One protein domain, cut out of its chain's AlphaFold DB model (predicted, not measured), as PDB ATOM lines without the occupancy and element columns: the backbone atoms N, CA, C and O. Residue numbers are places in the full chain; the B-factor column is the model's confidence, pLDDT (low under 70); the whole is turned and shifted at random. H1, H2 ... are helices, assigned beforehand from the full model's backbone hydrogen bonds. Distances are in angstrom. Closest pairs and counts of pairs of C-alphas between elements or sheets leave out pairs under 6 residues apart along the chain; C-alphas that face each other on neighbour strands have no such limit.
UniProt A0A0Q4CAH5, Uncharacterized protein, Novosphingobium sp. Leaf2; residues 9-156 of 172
ATOM      1  N   ARG A   9     -55.856 105.857   0.804       51.62
ATOM      2  CA  ARG A   9     -55.170 104.570   0.568       51.62
ATOM      3  C   ARG A   9     -53.689 104.601   0.961       51.62
ATOM      4  O   ARG A   9     -53.161 103.552   1.312       51.62
ATOM      5  N   PHE A  10     -53.042 105.770   0.929       50.12
ATOM      6  CA  PHE A  10     -51.611 105.948   1.229       50.12
ATOM      7  C   PHE A  10     -51.343 106.545   2.622       50.12
ATOM      8  O   PHE A  10     -50.287 106.316   3.200       50.12
ATOM      9  N   ALA A  11     -52.303 107.268   3.209       45.41
ATOM     10  CA  ALA A  11     -52.088 108.120   4.384       45.41
ATOM     11  C   ALA A  11     -51.892 107.392   5.732       45.41
ATOM     12  O   ALA A  11     -51.648 108.069   6.732       45.41
ATOM     13  N   LYS A  12     -52.049 106.061   5.775       50.06
ATOM     14  CA  LYS A  12     -51.709 105.111   6.862       50.06
ATOM     15  C   LYS A  12     -52.476 103.820   6.580       50.06
ATOM     16  O   LYS A  12     -53.543 103.580   7.137       50.06
ATOM     17  N   GLY A  13     -51.980 103.009   5.662       54.84
ATOM     18  CA  GLY A  13     -52.686 101.799   5.271       54.84
ATOM     19  C   GLY A  13     -51.715 100.817   4.675       54.84
ATOM     20  O   GLY A  13     -50.969 101.155   3.766       54.84
ATOM     21  N   ILE A  14     -51.702  99.611   5.225       58.03
ATOM     22  CA  ILE A  14     -50.946  98.495   4.679       58.03
ATOM     23  C   ILE A  14     -51.349  98.333   3.207       58.03
ATOM     24  O   ILE A  14     -52.480  97.937   2.922       58.03
ATOM     25  N   TRP A  15     -50.448  98.627   2.272       64.25
ATOM     26  CA  TRP A  15     -50.696  98.349   0.866       64.25
ATOM     27  C   TRP A  15     -50.136  96.975   0.533       64.25
ATOM     28  O   TRP A  15     -48.925  96.786   0.503       64.25
ATOM     29  N   ARG A  16     -51.027  95.994   0.337       64.69
ATOM     30  CA  ARG A  16     -50.650  94.607  -0.009       64.69
ATOM     31  C   ARG A  16     -49.579  94.027   0.934       64.69
ATOM     32  O   ARG A  16     -48.633  93.383   0.507       64.69
ATOM     33  N   GLY A  17     -49.715  94.301   2.232       60.41
ATOM     34  CA  GLY A  17     -48.774  93.857   3.270       60.41
ATOM     35  C   GLY A  17     -47.627  94.830   3.579       60.41
ATOM     36  O   GLY A  17     -46.945  94.640   4.582       60.41
ATOM     37  N   LEU A  18     -47.437  95.894   2.793       65.81
ATOM     38  CA  LEU A  18     -46.368  96.877   2.986       65.81
ATOM     39  C   LEU A  18     -46.839  98.091   3.779       65.81
ATOM     40  O   LEU A  18     -47.884  98.670   3.493       65.81
ATOM     41  N   ASN A  19     -46.024  98.528   4.738       69.31
ATOM     42  CA  ASN A  19     -46.210  99.832   5.357       69.31
ATOM     43  C   ASN A  19     -45.736 100.913   4.376       69.31
ATOM     44  O   ASN A  19     -44.556 100.960   4.021       69.31
ATOM     45  N   VAL A  20     -46.663 101.742   3.908       69.50
ATOM     46  CA  VAL A  20     -46.384 102.821   2.960       69.50
ATOM     47  C   VAL A  20     -46.544 104.149   3.684       69.50
ATOM     48  O   VAL A  20     -47.564 104.396   4.326       69.50
ATOM     49  N   GLN A  21     -45.500 104.973   3.622       71.50
ATOM     50  CA  GLN A  21     -45.543 106.361   4.074       71.50
ATOM     51  C   GLN A  21     -46.036 107.260   2.936       71.50
ATOM     52  O   GLN A  21     -45.947 106.888   1.766       71.50
ATOM     53  N   ASP A  22     -46.545 108.438   3.289       68.75
ATOM     54  CA  ASP A  22     -46.948 109.470   2.335       68.75
ATOM     55  C   ASP A  22     -46.120 110.747   2.591       68.75
ATOM     56  O   ASP A  22     -46.316 111.385   3.635       68.75
ATOM     57  N   PRO A  23     -45.172 111.101   1.700       77.06
ATOM     58  CA  PRO A  23     -44.806 110.393   0.465       77.06
ATOM     59  C   PRO A  23     -44.036 109.077   0.725       77.06
ATOM     60  O   PRO A  23     -43.486 108.891   1.817       77.06
ATOM     61  N   PRO A  24     -43.951 108.167  -0.270       84.19
ATOM     62  CA  PRO A  24     -43.082 106.994  -0.188       84.19
ATOM     63  C   PRO A  24     -41.630 107.407   0.060       84.19
ATOM     64  O   PRO A  24     -41.169 108.404  -0.493       84.19
ATOM     65  N   TRP A  25     -40.881 106.629   0.847       85.19
ATOM     66  CA  TRP A  25     -39.513 107.016   1.225       85.19
ATOM     67  C   TRP A  25     -38.586 107.192   0.011       85.19
ATOM     68  O   TRP A  25     -37.785 108.117  -0.007       85.19
ATOM     69  N   ALA A  26     -38.761 106.361  -1.025       89.19
ATOM     70  CA  ALA A  26     -37.979 106.399  -2.260       89.19
ATOM     71  C   ALA A  26     -38.449 107.473  -3.262       89.19
ATOM     72  O   ALA A  26     -37.927 107.554  -4.370       89.19
ATOM     73  N   ALA A  27     -39.446 108.305  -2.923       90.06
ATOM     74  CA  ALA A  27     -39.983 109.315  -3.842       90.06
ATOM     75  C   ALA A  27     -38.951 110.381  -4.247       90.06
ATOM     76  O   ALA A  27     -39.153 111.071  -5.237       90.06
ATOM     77  N   GLY A  28     -37.857 110.541  -3.496       90.94
ATOM     78  CA  GLY A  28     -36.761 111.452  -3.841       90.94
ATOM     79  C   GLY A  28     -35.625 110.818  -4.650       90.94
ATOM     80  O   GLY A  28     -34.797 111.546  -5.195       90.94
ATOM     81  N   ASP A  29     -35.579 109.489  -4.764       93.75
ATOM     82  CA  ASP A  29     -34.405 108.757  -5.254       93.75
ATOM     83  C   ASP A  29     -34.441 108.600  -6.781       93.75
ATOM     84  O   ASP A  29     -34.420 107.499  -7.327       93.75
ATOM     85  N   TYR A  30     -34.534 109.720  -7.508       94.75
ATOM     86  CA  TYR A  30     -34.814 109.720  -8.951       94.75
ATOM     87  C   TYR A  30     -33.886 108.825  -9.799       94.75
ATOM     88  O   TYR A  30     -34.403 108.153 -10.695       94.75
ATOM     89  N   PRO A  31     -32.558 108.761  -9.558       95.44
ATOM     90  CA  PRO A  31     -31.691 107.825 -10.277       95.44
ATOM     91  C   PRO A  31     -32.069 106.357 -10.041       95.44
ATOM     92  O   PRO A  31     -32.092 105.574 -10.988       95.44
ATOM     93  N   ASP A  32     -32.425 105.996  -8.808       96.25
ATOM     94  CA  ASP A  32     -32.798 104.626  -8.451       96.25
ATOM     95  C   ASP A  32     -34.203 104.274  -8.959       96.25
ATOM     96  O   ASP A  32     -34.457 103.136  -9.357       96.25
ATOM     97  N   LEU A  33     -35.110 105.253  -9.039       97.19
ATOM     98  CA  LEU A  33     -36.410 105.088  -9.695       97.19
ATOM     99  C   LEU A  33     -36.253 104.802 -11.194       97.19
ATOM    100  O   LEU A  33     -36.904 103.890 -11.712       97.19
ATOM    101  N   LEU A  34     -35.352 105.513 -11.880       97.81
ATOM    102  CA  LEU A  34     -35.014 105.215 -13.273       97.81
ATOM    103  C   LEU A  34     -34.391 103.817 -13.408       97.81
ATOM    104  O   LEU A  34     -34.876 103.019 -14.210       97.81
ATOM    105  N   ALA A  35     -33.394 103.479 -12.585       97.75
ATOM    106  CA  ALA A  35     -32.758 102.161 -12.612       97.75
ATOM    107  C   ALA A  35     -33.768 101.023 -12.360       97.75
ATOM    108  O   ALA A  35     -33.720  99.974 -13.010       97.75
ATOM    109  N   MET A  36     -34.734 101.235 -11.459       98.00
ATOM    110  CA  MET A  36     -35.828 100.296 -11.212       98.00
ATOM    111  C   MET A  36     -36.728 100.136 -12.444       98.00
ATOM    112  O   MET A  36     -37.054  99.009 -12.828       98.00
ATOM    113  N   ALA A  37     -37.123 101.238 -13.087       98.06
ATOM    114  CA  ALA A  37     -37.933 101.202 -14.303       98.06
ATOM    115  C   ALA A  37     -37.222 100.456 -15.448       98.06
ATOM    116  O   ALA A  37     -37.825  99.590 -16.092       98.06
ATOM    117  N   GLU A  38     -35.934 100.731 -15.656       98.38
ATOM    118  CA  GLU A  38     -35.096 100.056 -16.653       98.38
ATOM    119  C   GLU A  38     -34.959  98.560 -16.355       98.38
ATOM    120  O   GLU A  38     -35.163  97.727 -17.241       98.38
ATOM    121  N   GLY A  39     -34.698  98.195 -15.096       97.88
ATOM    122  CA  GLY A  39     -34.617  96.800 -14.665       97.88
ATOM    123  C   GLY A  39     -35.924  96.033 -14.893       97.88
ATOM    124  O   GLY A  39     -35.911  94.893 -15.374       97.88
ATOM    125  N   MET A  40     -37.067  96.666 -14.615       97.62
ATOM    126  CA  MET A  40     -38.391  96.092 -14.871       97.62
ATOM    127  C   MET A  40     -38.659  95.856 -16.361       97.62
ATOM    128  O   MET A  40     -39.246  94.822 -16.702       97.62
ATOM    129  N   LEU A  41     -38.240  96.773 -17.237       98.19
ATOM    130  CA  LEU A  41     -38.355  96.606 -18.687       98.19
ATOM    131  C   LEU A  41     -37.417  95.501 -19.192       98.19
ATOM    132  O   LEU A  41     -37.868  94.577 -19.870       98.19
ATOM    133  N   ALA A  42     -36.140  95.542 -18.806       98.19
ATOM    134  CA  ALA A  42     -35.122  94.590 -19.249       98.19
ATOM    135  C   ALA A  42     -35.455  93.143 -18.848       98.19
ATOM    136  O   ALA A  42     -35.276  92.208 -19.632       98.19
ATOM    137  N   SER A  43     -35.985  92.946 -17.637       96.62
ATOM    138  CA  SER A  43     -36.452  91.634 -17.171       96.62
ATOM    139  C   SER A  43     -37.560  91.070 -18.069       96.62
ATOM    140  O   SER A  43     -37.519  89.906 -18.478       96.62
ATOM    141  N   ARG A  44     -38.525  91.911 -18.455       96.81
ATOM    142  CA  ARG A  44     -39.656  91.524 -19.310       96.81
ATOM    143  C   ARG A  44     -39.237  91.256 -20.746       96.81
ATOM    144  O   ARG A  44     -39.642  90.242 -21.304       96.81
ATOM    145  N   GLN A  45     -38.363  92.091 -21.305       97.94
ATOM    146  CA  GLN A  45     -37.778  91.874 -22.633       97.94
ATOM    147  C   GLN A  45     -37.065  90.521 -22.732       97.94
ATOM    148  O   GLN A  45     -37.129  89.867 -23.768       97.94
ATOM    149  N   ARG A  46     -36.425  90.077 -21.645       97.38
ATOM    150  CA  ARG A  46     -35.770  88.766 -21.584       97.38
ATOM    151  C   ARG A  46     -36.768  87.615 -21.453       97.38
ATOM    152  O   ARG A  46     -36.619  86.608 -22.133       97.38
ATOM    153  N   ARG A  47     -37.768  87.748 -20.574       96.25
ATOM    154  CA  ARG A  47     -38.662  86.644 -20.180       96.25
ATOM    155  C   ARG A  47     -39.849  86.437 -21.126       96.25
ATOM    156  O   ARG A  47     -40.235  85.300 -21.378       96.25
ATOM    157  N   PHE A  48     -40.457  87.507 -21.635       96.69
ATOM    158  CA  PHE A  48     -41.695  87.407 -22.420       96.69
ATOM    159  C   PHE A  48     -41.563  86.588 -23.709       96.69
ATOM    160  O   PHE A  48     -42.468  85.795 -23.963       96.69
ATOM    161  N   PRO A  49     -40.463  86.670 -24.487       97.31
ATOM    162  CA  PRO A  49     -40.317  85.846 -25.687       97.31
ATOM    163  C   PRO A  49     -40.417  84.341 -25.412       97.31
ATOM    164  O   PRO A  49     -40.945  83.589 -26.230       97.31
ATOM    165  N   GLU A  50     -39.927  83.884 -24.258       96.38
ATOM    166  CA  GLU A  50     -40.019  82.479 -23.859       96.38
ATOM    167  C   GLU A  50     -41.446  82.093 -23.460       96.38
ATOM    168  O   GLU A  50     -41.921  81.039 -23.874       96.38
ATOM    169  N   LEU A  51     -42.152  82.962 -22.726       95.75
ATOM    170  CA  LEU A  51     -43.550  82.736 -22.340       95.75
ATOM    171  C   LEU A  51     -44.481  82.687 -23.557       95.75
ATOM    172  O   LEU A  51     -45.348  81.818 -23.638       95.75
ATOM    173  N   VAL A  52     -44.263  83.569 -24.536       97.81
ATOM    174  CA  VAL A  52     -45.033  83.558 -25.786       97.81
ATOM    175  C   VAL A  52     -44.764  82.281 -26.576       97.81
ATOM    176  O   VAL A  52     -45.700  81.620 -27.020       97.81
ATOM    177  N   ARG A  53     -43.495  81.866 -26.698       97.19
ATOM    178  CA  ARG A  53     -43.137  80.613 -27.384       97.19
ATOM    179  C   ARG A  53     -43.727  79.381 -26.695       97.19
ATOM    180  O   ARG A  53     -44.088  78.425 -27.372       97.19
ATOM    181  N   ALA A  54     -43.825  79.406 -25.368       96.75
ATOM    182  CA  ALA A  54     -44.441  78.350 -24.571       96.75
ATOM    183  C   ALA A  54     -45.983  78.364 -24.613       96.75
ATOM    184  O   ALA A  54     -46.605  77.468 -24.047       96.75
ATOM    185  N   GLY A  55     -46.608  79.364 -25.245       96.88
ATOM    186  CA  GLY A  55     -48.065  79.508 -25.310       96.88
ATOM    187  C   GLY A  55     -48.719  79.911 -23.985       96.88
ATOM    188  O   GLY A  55     -49.937  79.839 -23.863       96.88
ATOM    189  N   THR A  56     -47.935  80.334 -22.988       96.75
ATOM    190  CA  THR A  56     -48.438  80.762 -21.668       96.75
ATOM    191  C   THR A  56     -48.761  82.255 -21.612       96.75
ATOM    192  O   THR A  56     -49.313  82.732 -20.622       96.75
ATOM    193  N   MET A  57     -48.430  82.999 -22.670       96.62
ATOM    194  CA  MET A  57     -48.724  84.420 -22.830       96.62
ATOM    195  C   MET A  57     -49.030  84.728 -24.297       96.62
ATOM    196  O   MET A  57     -48.328  84.269 -25.195       96.62
ATOM    197  N   GLU A  58     -50.049  85.545 -24.552       97.81
ATOM    198  CA  GLU A  58     -50.329  86.042 -25.900       97.81
ATOM    199  C   GLU A  58     -49.334  87.134 -26.314       97.81
ATOM    200  O   GLU A  58     -49.001  88.014 -25.514       97.81
ATOM    201  N   GLN A  59     -48.921  87.142 -27.588       97.44
ATOM    202  CA  GLN A  59     -48.008  88.157 -28.133       97.44
ATOM    203  C   GLN A  59     -48.534  89.583 -27.910       97.44
ATOM    204  O   GLN A  59     -47.799  90.438 -27.431       97.44
ATOM    205  N   ALA A  60     -49.827  89.823 -28.154       97.44
ATOM    206  CA  ALA A  60     -50.441  91.134 -27.947       97.44
ATOM    207  C   ALA A  60     -50.361  91.603 -26.482       97.44
ATOM    208  O   ALA A  60     -50.152  92.785 -26.212       97.44
ATOM    209  N   THR A  61     -50.474  90.672 -25.526       96.25
ATOM    210  CA  THR A  61     -50.316  90.971 -24.097       96.25
ATOM    211  C   THR A  61     -48.866  91.323 -23.766       96.25
ATOM    212  O   THR A  61     -48.621  92.283 -23.032       96.25
ATOM    213  N   ALA A  62     -47.905  90.579 -24.318       96.75
ATOM    214  CA  ALA A  62     -46.484  90.875 -24.156       96.75
ATOM    215  C   ALA A  62     -46.145  92.270 -24.705       96.75
ATOM    216  O   ALA A  62     -45.520  93.068 -24.004       96.75
ATOM    217  N   ASP A  63     -46.619  92.588 -25.909       97.81
ATOM    218  CA  ASP A  63     -46.371  93.867 -26.579       97.81
ATOM    219  C   ASP A  63     -46.978  95.041 -25.805       97.81
ATOM    220  O   ASP A  63     -46.302  96.043 -25.569       97.81
ATOM    221  N   ALA A  64     -48.224  94.906 -25.338       96.56
ATOM    222  CA  ALA A  64     -48.888  95.936 -24.542       96.56
ATOM    223  C   ALA A  64     -48.142  96.218 -23.229       96.56
ATOM    224  O   ALA A  64     -47.958  97.376 -22.845       96.56
ATOM    225  N   GLN A  65     -47.661  95.169 -22.552       96.50
ATOM    226  CA  GLN A  65     -46.858  95.336 -21.345       96.50
ATOM    227  C   GLN A  65     -45.509  95.990 -21.656       96.50
ATOM    228  O   GLN A  65     -45.136  96.951 -20.985       96.50
ATOM    229  N   LEU A  66     -44.788  95.525 -22.680       97.69
ATOM    230  CA  LEU A  66     -43.512  96.126 -23.078       97.69
ATOM    231  C   LEU A  66     -43.671  97.606 -23.437       97.69
ATOM    232  O   LEU A  66     -42.854  98.416 -23.004       97.69
ATOM    233  N   ALA A  67     -44.746  97.975 -24.137       97.81
ATOM    234  CA  ALA A  67     -45.059  99.364 -24.452       97.81
ATOM    235  C   ALA A  67     -45.307 100.206 -23.187       97.81
ATOM    236  O   ALA A  67     -44.785 101.316 -23.078       97.81
ATOM    237  N   ALA A  68     -46.043  99.681 -22.201       97.69
ATOM    238  CA  ALA A  68     -46.276 100.380 -20.938       97.69
ATOM    239  C   ALA A  68     -44.969 100.612 -20.157       97.69
ATOM    240  O   ALA A  68     -44.716 101.728 -19.707       97.69
ATOM    241  N   TYR A  69     -44.106  99.596 -20.038       98.00
ATOM    242  CA  TYR A  69     -42.814  99.743 -19.352       98.00
ATOM    243  C   TYR A  69     -41.836 100.636 -20.116       98.00
ATOM    244  O   TYR A  69     -41.139 101.432 -19.491       98.00
ATOM    245  N   ALA A  70     -41.822 100.578 -21.450       98.12
ATOM    246  CA  ALA A  70     -41.040 101.501 -22.269       98.12
ATOM    247  C   ALA A  70     -41.486 102.955 -22.064       98.12
ATOM    248  O   ALA A  70     -40.644 103.840 -21.937       98.12
ATOM    249  N   ALA A  71     -42.794 103.202 -21.947       97.94
ATOM    250  CA  ALA A  71     -43.317 104.523 -21.624       97.94
ATOM    251  C   ALA A  71     -42.929 104.971 -20.202       97.94
ATOM    252  O   ALA A  71     -42.628 106.141 -19.997       97.94
ATOM    253  N   ILE A  72     -42.889 104.071 -19.211       98.00
ATOM    254  CA  ILE A  72     -42.377 104.409 -17.869       98.00
ATOM    255  C   ILE A  72     -40.902 104.817 -17.958       98.00
ATOM    256  O   ILE A  72     -40.542 105.872 -17.443       98.00
ATOM    257  N   VAL A  73     -40.065 104.030 -18.643       98.06
ATOM    258  CA  VAL A  73     -38.636 104.338 -18.812       98.06
ATOM    259  C   VAL A  73     -38.442 105.675 -19.521       98.06
ATOM    260  O   VAL A  73     -37.736 106.520 -18.991       98.06
ATOM    261  N   ALA A  74     -39.117 105.915 -20.649       97.19
ATOM    262  CA  ALA A  74     -39.007 107.174 -21.389       97.19
ATOM    263  C   ALA A  74     -39.335 108.396 -20.514       97.19
ATOM    264  O   ALA A  74     -38.611 109.392 -20.526       97.19
ATOM    265  N   ASP A  75     -40.389 108.293 -19.702       95.75
ATOM    266  CA  ASP A  75     -40.787 109.359 -18.788       95.75
ATOM    267  C   ASP A  75     -39.709 109.635 -17.732       95.75
ATOM    268  O   ASP A  75     -39.328 110.785 -17.515       95.75
ATOM    269  N   TRP A  76     -39.156 108.586 -17.122       97.19
ATOM    270  CA  TRP A  76     -38.121 108.715 -16.096       97.19
ATOM    271  C   TRP A  76     -36.760 109.132 -16.652       97.19
ATOM    272  O   TRP A  76     -36.064 109.928 -16.020       97.19
ATOM    273  N   THR A  77     -36.400 108.686 -17.855       97.44
ATOM    274  CA  THR A  77     -35.219 109.175 -18.571       97.44
ATOM    275  C   THR A  77     -35.334 110.679 -18.785       97.44
ATOM    276  O   THR A  77     -34.391 111.414 -18.469       97.44
ATOM    277  N   TRP A  78     -36.497 111.156 -19.240       96.69
ATOM    278  CA  TRP A  78     -36.743 112.583 -19.406       96.69
ATOM    279  C   TRP A  78     -36.712 113.327 -18.065       96.69
ATOM    280  O   TRP A  78     -36.029 114.342 -17.967       96.69
ATOM    281  N   ILE A  79     -37.360 112.821 -17.009       95.19
ATOM    282  CA  ILE A  79     -37.354 113.446 -15.670       95.19
ATOM    283  C   ILE A  79     -35.922 113.628 -15.143       95.19
ATOM    284  O   ILE A  79     -35.549 114.724 -14.728       95.19
ATOM    285  N   VAL A  80     -35.100 112.577 -15.188       95.50
ATOM    286  CA  VAL A  80     -33.752 112.578 -14.596       95.50
ATOM    287  C   VAL A  80     -32.764 113.394 -15.431       95.50
ATOM    288  O   VAL A  80     -32.031 114.246 -14.911       95.50
ATOM    289  N   SER A  81     -32.731 113.139 -16.739       93.00
ATOM    290  CA  SER A  81     -31.654 113.614 -17.617       93.00
ATOM    291  C   SER A  81     -32.041 114.798 -18.503       93.00
ATOM    292  O   SER A  81     -31.161 115.519 -18.971       93.00
ATOM    293  N   GLY A  82     -33.337 115.001 -18.749       92.00
ATOM    294  CA  GLY A  82     -33.836 115.945 -19.751       92.00
ATOM    295  C   GLY A  82     -33.627 115.492 -21.195       92.00
ATOM    296  O   GLY A  82     -33.898 116.264 -22.110       92.00
ATOM    297  N   GLN A  83     -33.144 114.265 -21.411       91.06
ATOM    298  CA  GLN A  83     -32.978 113.672 -22.734       91.06
ATOM    299  C   GLN A  83     -34.249 112.951 -23.182       91.06
ATOM    300  O   GLN A  83     -34.989 112.397 -22.368       91.06
ATOM    301  N   GLY A  84     -34.456 112.916 -24.498       91.38
ATOM    302  CA  GLY A  84     -35.618 112.278 -25.109       91.38
ATOM    303  C   GLY A  84     -36.917 113.049 -24.875       91.38
ATOM    304  O   GLY A  84     -36.916 114.245 -24.579       91.38
ATOM    305  N   GLU A  85     -38.035 112.347 -25.028       90.12
ATOM    306  CA  GLU A  85     -39.372 112.896 -24.835       90.12
ATOM    307  C   GLU A  85     -40.071 112.188 -23.677       90.12
ATOM    308  O   GLU A  85     -39.971 110.969 -23.517       90.12
ATOM    309  N   ARG A  86     -40.816 112.964 -22.885       91.25
ATOM    310  CA  ARG A  86     -41.704 112.412 -21.862       91.25
ATOM    311  C   ARG A  86     -42.754 111.499 -22.496       91.25
ATOM    312  O   ARG A  86     -43.183 111.717 -23.631       91.25
ATOM    313  N   ALA A  87     -43.254 110.535 -21.731       92.94
ATOM    314  CA  ALA A  87     -44.300 109.653 -22.228       92.94
ATOM    315  C   ALA A  87     -45.616 110.396 -22.501       92.94
ATOM    316  O   ALA A  87     -46.017 111.310 -21.775       92.94
ATOM    317  N   HIS A  88     -46.337 109.957 -23.534       91.31
ATOM    318  CA  HIS A  88     -47.625 110.541 -23.893       91.31
ATOM    319  C   HIS A  88     -48.689 110.275 -22.812       91.31
ATOM    320  O   HIS A  88     -48.810 109.153 -22.310       91.31
ATOM    321  N   LEU A  89     -49.520 111.279 -22.504       88.38
ATOM    322  CA  LEU A  89     -50.561 111.189 -21.465       88.38
ATOM    323  C   LEU A  89     -51.565 110.057 -21.710       88.38
ATOM    324  O   LEU A  89     -52.023 109.435 -20.761       88.38
ATOM    325  N   ALA A  90     -51.847 109.727 -22.974       90.62
ATOM    326  CA  ALA A  90     -52.723 108.605 -23.336       90.62
ATOM    327  C   ALA A  90     -52.239 107.236 -22.810       90.62
ATOM    328  O   ALA A  90     -53.018 106.292 -22.766       90.62
ATOM    329  N   THR A  91     -50.971 107.115 -22.402       93.56
ATOM    330  CA  THR A  91     -50.424 105.880 -21.813       93.56
ATOM    331  C   THR A  91     -50.552 105.829 -20.288       93.56
ATOM    332  O   THR A  91     -50.168 104.831 -19.686       93.56
ATOM    333  N   LEU A  92     -51.050 106.891 -19.636       93.50
ATOM    334  CA  LEU A  92     -51.049 107.028 -18.176       93.50
ATOM    335  C   LEU A  92     -51.721 105.844 -17.471       93.50
ATOM    336  O   LEU A  92     -51.115 105.250 -16.582       93.50
ATOM    337  N   ASP A  93     -52.922 105.461 -17.902       93.94
ATOM    338  CA  ASP A  93     -53.668 104.366 -17.270       93.94
ATOM    339  C   ASP A  93     -52.965 103.017 -17.449       93.94
ATOM    340  O   ASP A  93     -52.855 102.242 -16.499       93.94
ATOM    341  N   ALA A  94     -52.399 102.766 -18.633       95.00
ATOM    342  CA  ALA A  94     -51.618 101.560 -18.896       95.00
ATOM    343  C   ALA A  94     -50.364 101.488 -18.008       95.00
ATOM    344  O   ALA A  94     -50.029 100.425 -17.488       95.00
ATOM    345  N   ARG A  95     -49.693 102.625 -17.778       97.00
ATOM    346  CA  ARG A  95     -48.532 102.711 -16.881       97.00
ATOM    347  C   ARG A  95     -48.914 102.490 -15.417       97.00
ATOM    348  O   ARG A  95     -48.225 101.741 -14.728       97.00
ATOM    349  N   LYS A  96     -50.024 103.080 -14.954       95.19
ATOM    350  CA  LYS A  96     -50.564 102.840 -13.603       95.19
ATOM    351  C   LYS A  96     -50.866 101.356 -13.396       95.19
ATOM    352  O   LYS A  96     -50.342 100.764 -12.458       95.19
ATOM    353  N   ALA A  97     -51.611 100.748 -14.320       94.00
ATOM    354  CA  ALA A  97     -51.954  99.328 -14.267       94.00
ATOM    355  C   ALA A  97     -50.712  98.421 -14.289       94.00
ATOM    356  O   ALA A  97     -50.651  97.442 -13.549       94.00
ATOM    357  N   ALA A  98     -49.698  98.755 -15.093       96.19
ATOM    358  CA  ALA A  98     -48.449  98.002 -15.142       96.19
ATOM    359  C   ALA A  98     -47.705  98.025 -13.794       96.19
ATOM    360  O   ALA A  98     -47.265  96.976 -13.318       96.19
ATOM    361  N   LEU A  99     -47.583  99.196 -13.161       96.44
ATOM    362  CA  LEU A  99     -46.940  99.332 -11.850       96.44
ATOM    363  C   LEU A  99     -47.752  98.647 -10.747       96.44
ATOM    364  O   LEU A  99     -47.172  97.946  -9.917       96.44
ATOM    365  N   ASP A 100     -49.079  98.772 -10.782       94.00
ATOM    366  CA  ASP A 100     -49.961  98.054  -9.865       94.00
ATOM    367  C   ASP A 100     -49.763  96.535 -10.012       94.00
ATOM    368  O   ASP A 100     -49.564  95.858  -9.007       94.00
ATOM    369  N   ALA A 101     -49.691  95.994 -11.230       92.38
ATOM    370  CA  ALA A 101     -49.412  94.573 -11.444       92.38
ATOM    371  C   ALA A 101     -48.026  94.148 -10.918       92.38
ATOM    372  O   ALA A 101     -47.890  93.083 -10.321       92.38
ATOM    373  N   SER A 102     -46.989  94.981 -11.073       94.94
ATOM    374  CA  SER A 102     -45.664  94.686 -10.497       94.94
ATOM    375  C   SER A 102     -45.698  94.591  -8.976       94.94
ATOM    376  O   SER A 102     -45.041  93.729  -8.396       94.94
ATOM    377  N   ILE A 103     -46.465  95.458  -8.320       92.69
ATOM    378  CA  ILE A 103     -46.581  95.457  -6.860       92.69
ATOM    379  C   ILE A 103     -47.387  94.237  -6.389       92.69
ATOM    380  O   ILE A 103     -47.072  93.696  -5.332       92.69
ATOM    381  N   ASP A 104     -48.372  93.769  -7.168       90.25
ATOM    382  CA  ASP A 104     -49.066  92.500  -6.895       90.25
ATOM    383  C   ASP A 104     -48.083  91.329  -6.950       90.25
ATOM    384  O   ASP A 104     -47.981  90.575  -5.989       90.25
ATOM    385  N   THR A 105     -47.294  91.230  -8.025       91.88
ATOM    386  CA  THR A 105     -46.283  90.172  -8.173       91.88
ATOM    387  C   THR A 105     -45.266  90.190  -7.031       91.88
ATOM    388  O   THR A 105     -44.892  89.144  -6.511       91.88
ATOM    389  N   ILE A 106     -44.814  91.372  -6.607       91.81
ATOM    390  CA  ILE A 106     -43.877  91.501  -5.486       91.81
ATOM    391  C   ILE A 106     -44.511  91.017  -4.170       91.81
ATOM    392  O   ILE A 106     -43.854  90.319  -3.395       91.81
ATOM    393  N   ALA A 107     -45.777  91.356  -3.917       88.81
ATOM    394  CA  ALA A 107     -46.497  90.906  -2.727       88.81
ATOM    395  C   ALA A 107     -46.763  89.390  -2.740       88.81
ATOM    396  O   ALA A 107     -46.649  88.743  -1.700       88.81
ATOM    397  N   GLU A 108     -47.061  88.817  -3.905       90.69
ATOM    398  CA  GLU A 108     -47.226  87.373  -4.093       90.69
ATOM    399  C   GLU A 108     -45.926  86.624  -3.770       90.69
ATOM    400  O   GLU A 108     -45.928  85.742  -2.912       90.69
ATOM    401  N   ILE A 109     -44.793  87.069  -4.329       90.69
ATOM    402  CA  ILE A 109     -43.467  86.513  -4.012       90.69
ATOM    403  C   ILE A 109     -43.193  86.596  -2.504       90.69
ATOM    404  O   ILE A 109     -42.719  85.630  -1.909       90.69
ATOM    405  N   ALA A 110     -43.500  87.729  -1.862       89.50
ATOM    406  CA  ALA A 110     -43.316  87.881  -0.419       89.50
ATOM    407  C   ALA A 110     -44.165  86.870   0.366       89.50
ATOM    408  O   ALA A 110     -43.674  86.243   1.303       89.50
ATOM    409  N   SER A 111     -45.425  86.682  -0.031       88.00
ATOM    410  CA  SER A 111     -46.335  85.724   0.600       88.00
ATOM    411  C   SER A 111     -45.819  84.288   0.489       88.00
ATOM    412  O   SER A 111     -45.835  83.558   1.479       88.00
ATOM    413  N   GLU A 112     -45.320  83.887  -0.683       91.06
ATOM    414  CA  GLU A 112     -44.753  82.550  -0.914       91.06
ATOM    415  C   GLU A 112     -43.507  82.273  -0.060       91.06
ATOM    416  O   GLU A 112     -43.271  81.137   0.348       91.06
ATOM    417  N   HIS A 113     -42.727  83.311   0.258       89.31
ATOM    418  CA  HIS A 113     -41.480  83.205   1.024       89.31
ATOM    419  C   HIS A 113     -41.653  83.493   2.527       89.31
ATOM    420  O   HIS A 113     -40.664  83.606   3.252       89.31
ATOM    421  N   GLY A 114     -42.893  83.603   3.017       88.56
ATOM    422  CA  GLY A 114     -43.186  83.835   4.437       88.56
ATOM    423  C   GLY A 114     -42.964  85.276   4.912       88.56
ATOM    424  O   GLY A 114     -42.893  85.519   6.116       88.56
ATOM    425  N   GLY A 115     -42.861  86.237   3.992       87.62
ATOM    426  CA  GLY A 115     -42.749  87.662   4.284       87.62
ATOM    427  C   GLY A 115     -41.810  88.416   3.343       87.62
ATOM    428  O   GLY A 115     -41.203  87.865   2.425       87.62
ATOM    429  N   PHE A 116     -41.673  89.719   3.589       86.69
ATOM    430  CA  PHE A 116     -40.765  90.571   2.826       86.69
ATOM    431  C   PHE A 116     -39.318  90.401   3.291       86.69
ATOM    432  O   PHE A 116     -38.984  90.690   4.440       86.69
ATOM    433  N   SER A 117     -38.435  90.022   2.366       91.94
ATOM    434  CA  SER A 117     -37.000  90.256   2.536       91.94
ATOM    435  C   SER A 117     -36.688  91.751   2.394       91.94
ATOM    436  O   SER A 117     -37.463  92.504   1.798       91.94
ATOM    437  N   LEU A 118     -35.525  92.188   2.890       89.06
ATOM    438  CA  LEU A 118     -35.090  93.581   2.739       89.06
ATOM    439  C   LEU A 118     -35.045  94.003   1.263       89.06
ATOM    440  O   LEU A 118     -35.572  95.051   0.908       89.06
ATOM    441  N   ALA A 119     -34.467  93.169   0.396       90.88
ATOM    442  CA  ALA A 119     -34.374  93.460  -1.034       90.88
ATOM    443  C   ALA A 119     -35.760  93.603  -1.684       90.88
ATOM    444  O   ALA A 119     -35.987  94.533  -2.456       90.88
ATOM    445  N   LEU A 120     -36.704  92.727  -1.327       90.19
ATOM    446  CA  LEU A 120     -38.058  92.752  -1.873       90.19
ATOM    447  C   LEU A 120     -38.854  93.964  -1.365       90.19
ATOM    448  O   LEU A 120     -39.586  94.584  -2.132       90.19
ATOM    449  N   ALA A 121     -38.663  94.347  -0.099       89.31
ATOM    450  CA  ALA A 121     -39.243  95.563   0.462       89.31
ATOM    451  C   ALA A 121     -38.695  96.823  -0.225       89.31
ATOM    452  O   ALA A 121     -39.472  97.707  -0.587       89.31
ATOM    453  N   LEU A 122     -37.377  96.899  -0.454       90.62
ATOM    454  CA  LEU A 122     -36.754  98.009  -1.179       90.62
ATOM    455  C   LEU A 122     -37.286  98.092  -2.609       90.62
ATOM    456  O   LEU A 122     -37.716  99.162  -3.035       90.62
ATOM    457  N   GLN A 123     -37.325  96.969  -3.329       93.25
ATOM    458  CA  GLN A 123     -37.887  96.915  -4.675       93.25
ATOM    459  C   GLN A 123     -39.333  97.412  -4.685       93.25
ATOM    460  O   GLN A 123     -39.667  98.291  -5.476       93.25
ATOM    461  N   ALA A 124     -40.174  96.902  -3.781       91.56
ATOM    462  CA  ALA A 124     -41.567  97.315  -3.697       91.56
ATOM    463  C   ALA A 124     -41.694  98.828  -3.520       91.56
ATOM    464  O   ALA A 124     -42.472  99.461  -4.221       91.56
ATOM    465  N   GLN A 125     -40.896  99.423  -2.638       90.38
ATOM    466  CA  GLN A 125     -40.972 100.852  -2.355       90.38
ATOM    467  C   GLN A 125     -40.572 101.733  -3.540       90.38
ATOM    468  O   GLN A 125     -41.202 102.766  -3.751       90.38
ATOM    469  N   HIS A 126     -39.613 101.308  -4.364       95.12
ATOM    470  CA  HIS A 126     -39.311 102.015  -5.611       95.12
ATOM    471  C   HIS A 126     -40.487 101.931  -6.590       95.12
ATOM    472  O   HIS A 126     -40.871 102.936  -7.179       95.12
ATOM    473  N   VAL A 127     -41.122 100.762  -6.734       95.56
ATOM    474  CA  VAL A 127     -42.296 100.623  -7.615       95.56
ATOM    475  C   VAL A 127     -43.492 101.427  -7.085       95.56
ATOM    476  O   VAL A 127     -44.221 102.041  -7.864       95.56
ATOM    477  N   ILE A 128     -43.657 101.505  -5.763       92.12
ATOM    478  CA  ILE A 128     -44.649 102.357  -5.098       92.12
ATOM    479  C   ILE A 128     -44.377 103.837  -5.395       92.12
ATOM    480  O   ILE A 128     -45.301 104.561  -5.757       92.12
ATOM    481  N   ALA A 129     -43.126 104.286  -5.286       93.88
ATOM    482  CA  ALA A 129     -42.735 105.656  -5.604       93.88
ATOM    483  C   ALA A 129     -42.982 105.990  -7.086       93.88
ATOM    484  O   ALA A 129     -43.609 107.007  -7.387       93.88
ATOM    485  N   LEU A 130     -42.606 105.095  -8.009       96.06
ATOM    486  CA  LEU A 130     -42.936 105.217  -9.436       96.06
ATOM    487  C   LEU A 130     -44.447 105.392  -9.648       96.06
ATOM    488  O   LEU A 130     -44.874 106.238 -10.429       96.06
ATOM    489  N   ARG A 131     -45.266 104.605  -8.938       94.56
ATOM    490  CA  ARG A 131     -46.730 104.644  -9.040       94.56
ATOM    491  C   ARG A 131     -47.312 105.931  -8.460       94.56
ATOM    492  O   ARG A 131     -48.246 106.468  -9.055       94.56
ATOM    493  N   TRP A 132     -46.773 106.410  -7.342       91.81
ATOM    494  CA  TRP A 132     -47.165 107.658  -6.683       91.81
ATOM    495  C   TRP A 132     -46.929 108.874  -7.588       91.81
ATOM    496  O   TRP A 132     -47.795 109.736  -7.703       91.81
ATOM    497  N   HIS A 133     -45.820 108.894  -8.333       93.38
ATOM    498  CA  HIS A 133     -45.504 109.966  -9.283       93.38
ATOM    499  C   HIS A 133     -46.431 110.065 -10.502       93.38
ATOM    500  O   HIS A 133     -46.404 111.066 -11.210       93.38
ATOM    501  N   LEU A 134     -47.255 109.047 -10.764       92.19
ATOM    502  CA  LEU A 134     -48.262 109.096 -11.829       92.19
ATOM    503  C   LEU A 134     -49.584 109.722 -11.372       92.19
ATOM    504  O   LEU A 134     -50.548 109.757 -12.145       92.19
ATOM    505  N   GLU A 135     -49.682 110.153 -10.116       87.38
ATOM    506  CA  GLU A 135     -50.896 110.780  -9.616       87.38
ATOM    507  C   GLU A 135     -51.016 112.246 -10.033       87.38
ATOM    508  O   GLU A 135     -49.998 112.918 -10.199       87.38
ATOM    509  N   PRO A 136     -52.250 112.754 -10.228       79.44
ATOM    510  CA  PRO A 136     -52.476 114.118 -10.697       79.44
ATOM    511  C   PRO A 136     -51.858 115.187  -9.796       79.44
ATOM    512  O   PRO A 136     -51.543 116.268 -10.278       79.44
ATOM    513  N   GLU A 137     -51.715 114.901  -8.500       79.12
ATOM    514  CA  GLU A 137     -51.110 115.825  -7.540       79.12
ATOM    515  C   GLU A 137     -49.573 115.784  -7.542       79.12
ATOM    516  O   GLU A 137     -48.943 116.572  -6.838       79.12
ATOM    517  N   SER A 138     -48.947 114.869  -8.290       80.00
ATOM    518  CA  SER A 138     -47.492 114.825  -8.395       80.00
ATOM    519  C   SER A 138     -46.990 115.874  -9.384       80.00
ATOM    520  O   SER A 138     -47.169 115.764 -10.594       80.00
ATOM    521  N   ASP A 139     -46.268 116.864  -8.870       86.38
ATOM    522  CA  ASP A 139     -45.673 117.938  -9.671       86.38
ATOM    523  C   ASP A 139     -44.310 117.556 -10.293       86.38
ATOM    524  O   ASP A 139     -43.567 118.421 -10.762       86.38
ATOM    525  N   VAL A 140     -43.933 116.270 -10.308       91.56
ATOM    526  CA  VAL A 140     -42.592 115.832 -10.750       91.56
ATOM    527  C   VAL A 140     -42.280 116.268 -12.183       91.56
ATOM    528  O   VAL A 140     -41.189 116.770 -12.452       91.56
ATOM    529  N   HIS A 141     -43.252 116.180 -13.099       89.94
ATOM    530  CA  HIS A 141     -43.072 116.637 -14.481       89.94
ATOM    531  C   HIS A 141     -42.894 118.151 -14.579       89.94
ATOM    532  O   HIS A 141     -42.134 118.621 -15.426       89.94
ATOM    533  N   PHE A 142     -43.578 118.914 -13.724       88.81
ATOM    534  CA  PHE A 142     -43.460 120.369 -13.679       88.81
ATOM    535  C   PHE A 142     -42.072 120.790 -13.183       88.81
ATOM    536  O   PHE A 142     -41.387 121.571 -13.848       88.81
ATOM    537  N   TYR A 143     -41.604 120.214 -12.072       91.75
ATOM    538  CA  TYR A 143     -40.271 120.508 -11.540       91.75
ATOM    539  C   TYR A 143     -39.144 120.037 -12.465       91.75
ATOM    540  O   TYR A 143     -38.140 120.741 -12.611       91.75
ATOM    541  N   ALA A 144     -39.311 118.895 -13.138       92.44
ATOM    542  CA  ALA A 144     -38.371 118.433 -14.155       92.44
ATOM    543  C   ALA A 144     -38.277 119.430 -15.322       92.44
ATOM    544  O   ALA A 144     -37.175 119.830 -15.693       92.44
ATOM    545  N   ALA A 145     -39.414 119.915 -15.839       91.94
ATOM    546  CA  ALA A 145     -39.434 120.910 -16.914       91.94
ATOM    547  C   ALA A 145     -38.682 122.198 -16.534       91.94
ATOM    548  O   ALA A 145     -37.847 122.674 -17.305       91.94
ATOM    549  N   ILE A 146     -38.921 122.725 -15.326       94.12
ATOM    550  CA  ILE A 146     -38.206 123.901 -14.807       94.12
ATOM    551  C   ILE A 146     -36.706 123.617 -14.701       94.12
ATOM    552  O   ILE A 146     -35.885 124.422 -15.140       94.12
ATOM    553  N   THR A 147     -36.338 122.465 -14.140       93.12
ATOM    554  CA  THR A 147     -34.935 122.069 -13.964       93.12
ATOM    555  C   THR A 147     -34.205 122.014 -15.304       93.12
ATOM    556  O   THR A 147     -33.094 122.534 -15.428       93.12
ATOM    557  N   HIS A 148     -34.835 121.441 -16.329       92.69
ATOM    558  CA  HIS A 148     -34.258 121.356 -17.670       92.69
ATOM    559  C   HIS A 148     -34.120 122.728 -18.320       92.69
ATOM    560  O   HIS A 148     -33.080 123.014 -18.911       92.69
ATOM    561  N   GLN A 149     -35.109 123.610 -18.149       92.88
ATOM    562  CA  GLN A 149     -35.032 124.987 -18.633       92.88
ATOM    563  C   GLN A 149     -33.865 125.749 -17.988       92.88
ATOM    564  O   GLN A 149     -33.073 126.373 -18.695       92.88
ATOM    565  N   ILE A 150     -33.697 125.637 -16.666       93.56
ATOM    566  CA  ILE A 150     -32.578 126.255 -15.940       93.56
ATOM    567  C   ILE A 150     -31.236 125.722 -16.459       93.56
ATOM    568  O   ILE A 150     -30.331 126.510 -16.740       93.56
ATOM    569  N   ARG A 151     -31.096 124.399 -16.626       91.38
ATOM    570  CA  ARG A 151     -29.871 123.778 -17.164       91.38
ATOM    571  C   ARG A 151     -29.554 124.279 -18.576       91.38
ATOM    572  O   ARG A 151     -28.401 124.605 -18.856       91.38
ATOM    573  N   ALA A 152     -30.562 124.385 -19.441       91.25
ATOM    574  CA  ALA A 152     -30.403 124.882 -20.804       91.25
ATOM    575  C   ALA A 152     -29.985 126.362 -20.842       91.25
ATOM    576  O   ALA A 152     -29.087 126.731 -21.599       91.25
ATOM    577  N   ASP A 153     -30.591 127.207 -20.006       92.88
ATOM    578  CA  ASP A 153     -30.241 128.627 -19.915       92.88
ATOM    579  C   ASP A 153     -28.825 128.837 -19.364       92.88
ATOM    580  O   ASP A 153     -28.091 129.694 -19.861       92.88
ATOM    581  N   LEU A 154     -28.408 128.039 -18.376       92.88
ATOM    582  CA  LEU A 154     -27.036 128.061 -17.864       92.88
ATOM    583  C   LEU A 154     -26.029 127.633 -18.936       92.88
ATOM    584  O   LEU A 154     -25.040 128.334 -19.147       92.88
ATOM    585  N   ALA A 155     -26.302 126.544 -19.661       91.12
ATOM    586  CA  ALA A 155     -25.443 126.083 -20.750       91.12
ATOM    587  C   ALA A 155     -25.294 127.144 -21.857       91.12
ATOM    588  O   ALA A 155     -24.183 127.386 -22.331       91.12
ATOM    589  N   ARG A 156     -26.390 127.831 -22.218       92.69
ATOM    590  CA  ARG A 156     -26.381 128.928 -23.199       92.69
ATOM    591  C   ARG A 156     -25.496 130.088 -22.739       92.69
ATOM    592  O   ARG A 156     -24.612 130.505 -23.481       92.69
TER     593      ARG A 156
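AT A GLANCE: This is residues 9 to 156 of the 172 residues of an uncharacterized protein of Novosphingobium sp. Leaf2 (UniProt A0A0Q4CAH5). Two helical hairpins, H2-H3 and H4-H5, pack crosswise; H1 sits on H5, and H6 reaches outward from H3's end. All helix, the printed part has 148 residues with six named helices, H1 to H6. It is compact: radius of gyration of the C-alphas 16.4 A, spans 53 by 39 by 24 A.

IN THESE COORDINATES: After residues 9 to 24, without named elements, H1 is 25 to 28, H2 30 to 53, H3 59 to 81, H4 89 to 112, 35.7 A long, H5 118 to 132 and H6 140 to 156. C-alpha 25 is at (-39.513, 107.016, 1.225), C-alpha 156 at (-26.381, 128.928, -23.199).

HOW THE PARTS SIT: H2 and H3 run opposite ways at a shallow tilt of 16 degrees. Residues 65 to 72 of H3 touch H4, about perpendicular at 76 degrees; C-alphas 68 and 95 are closest, 5.2 A. Every O i to N i+4 pair is within hydrogen-bond range in H3, H5 and H6; 18 of 20 in H2 and H4.

THE WHOLE: The printed part has no cut; residues 9 to 20 and 22 have pLDDT under 70.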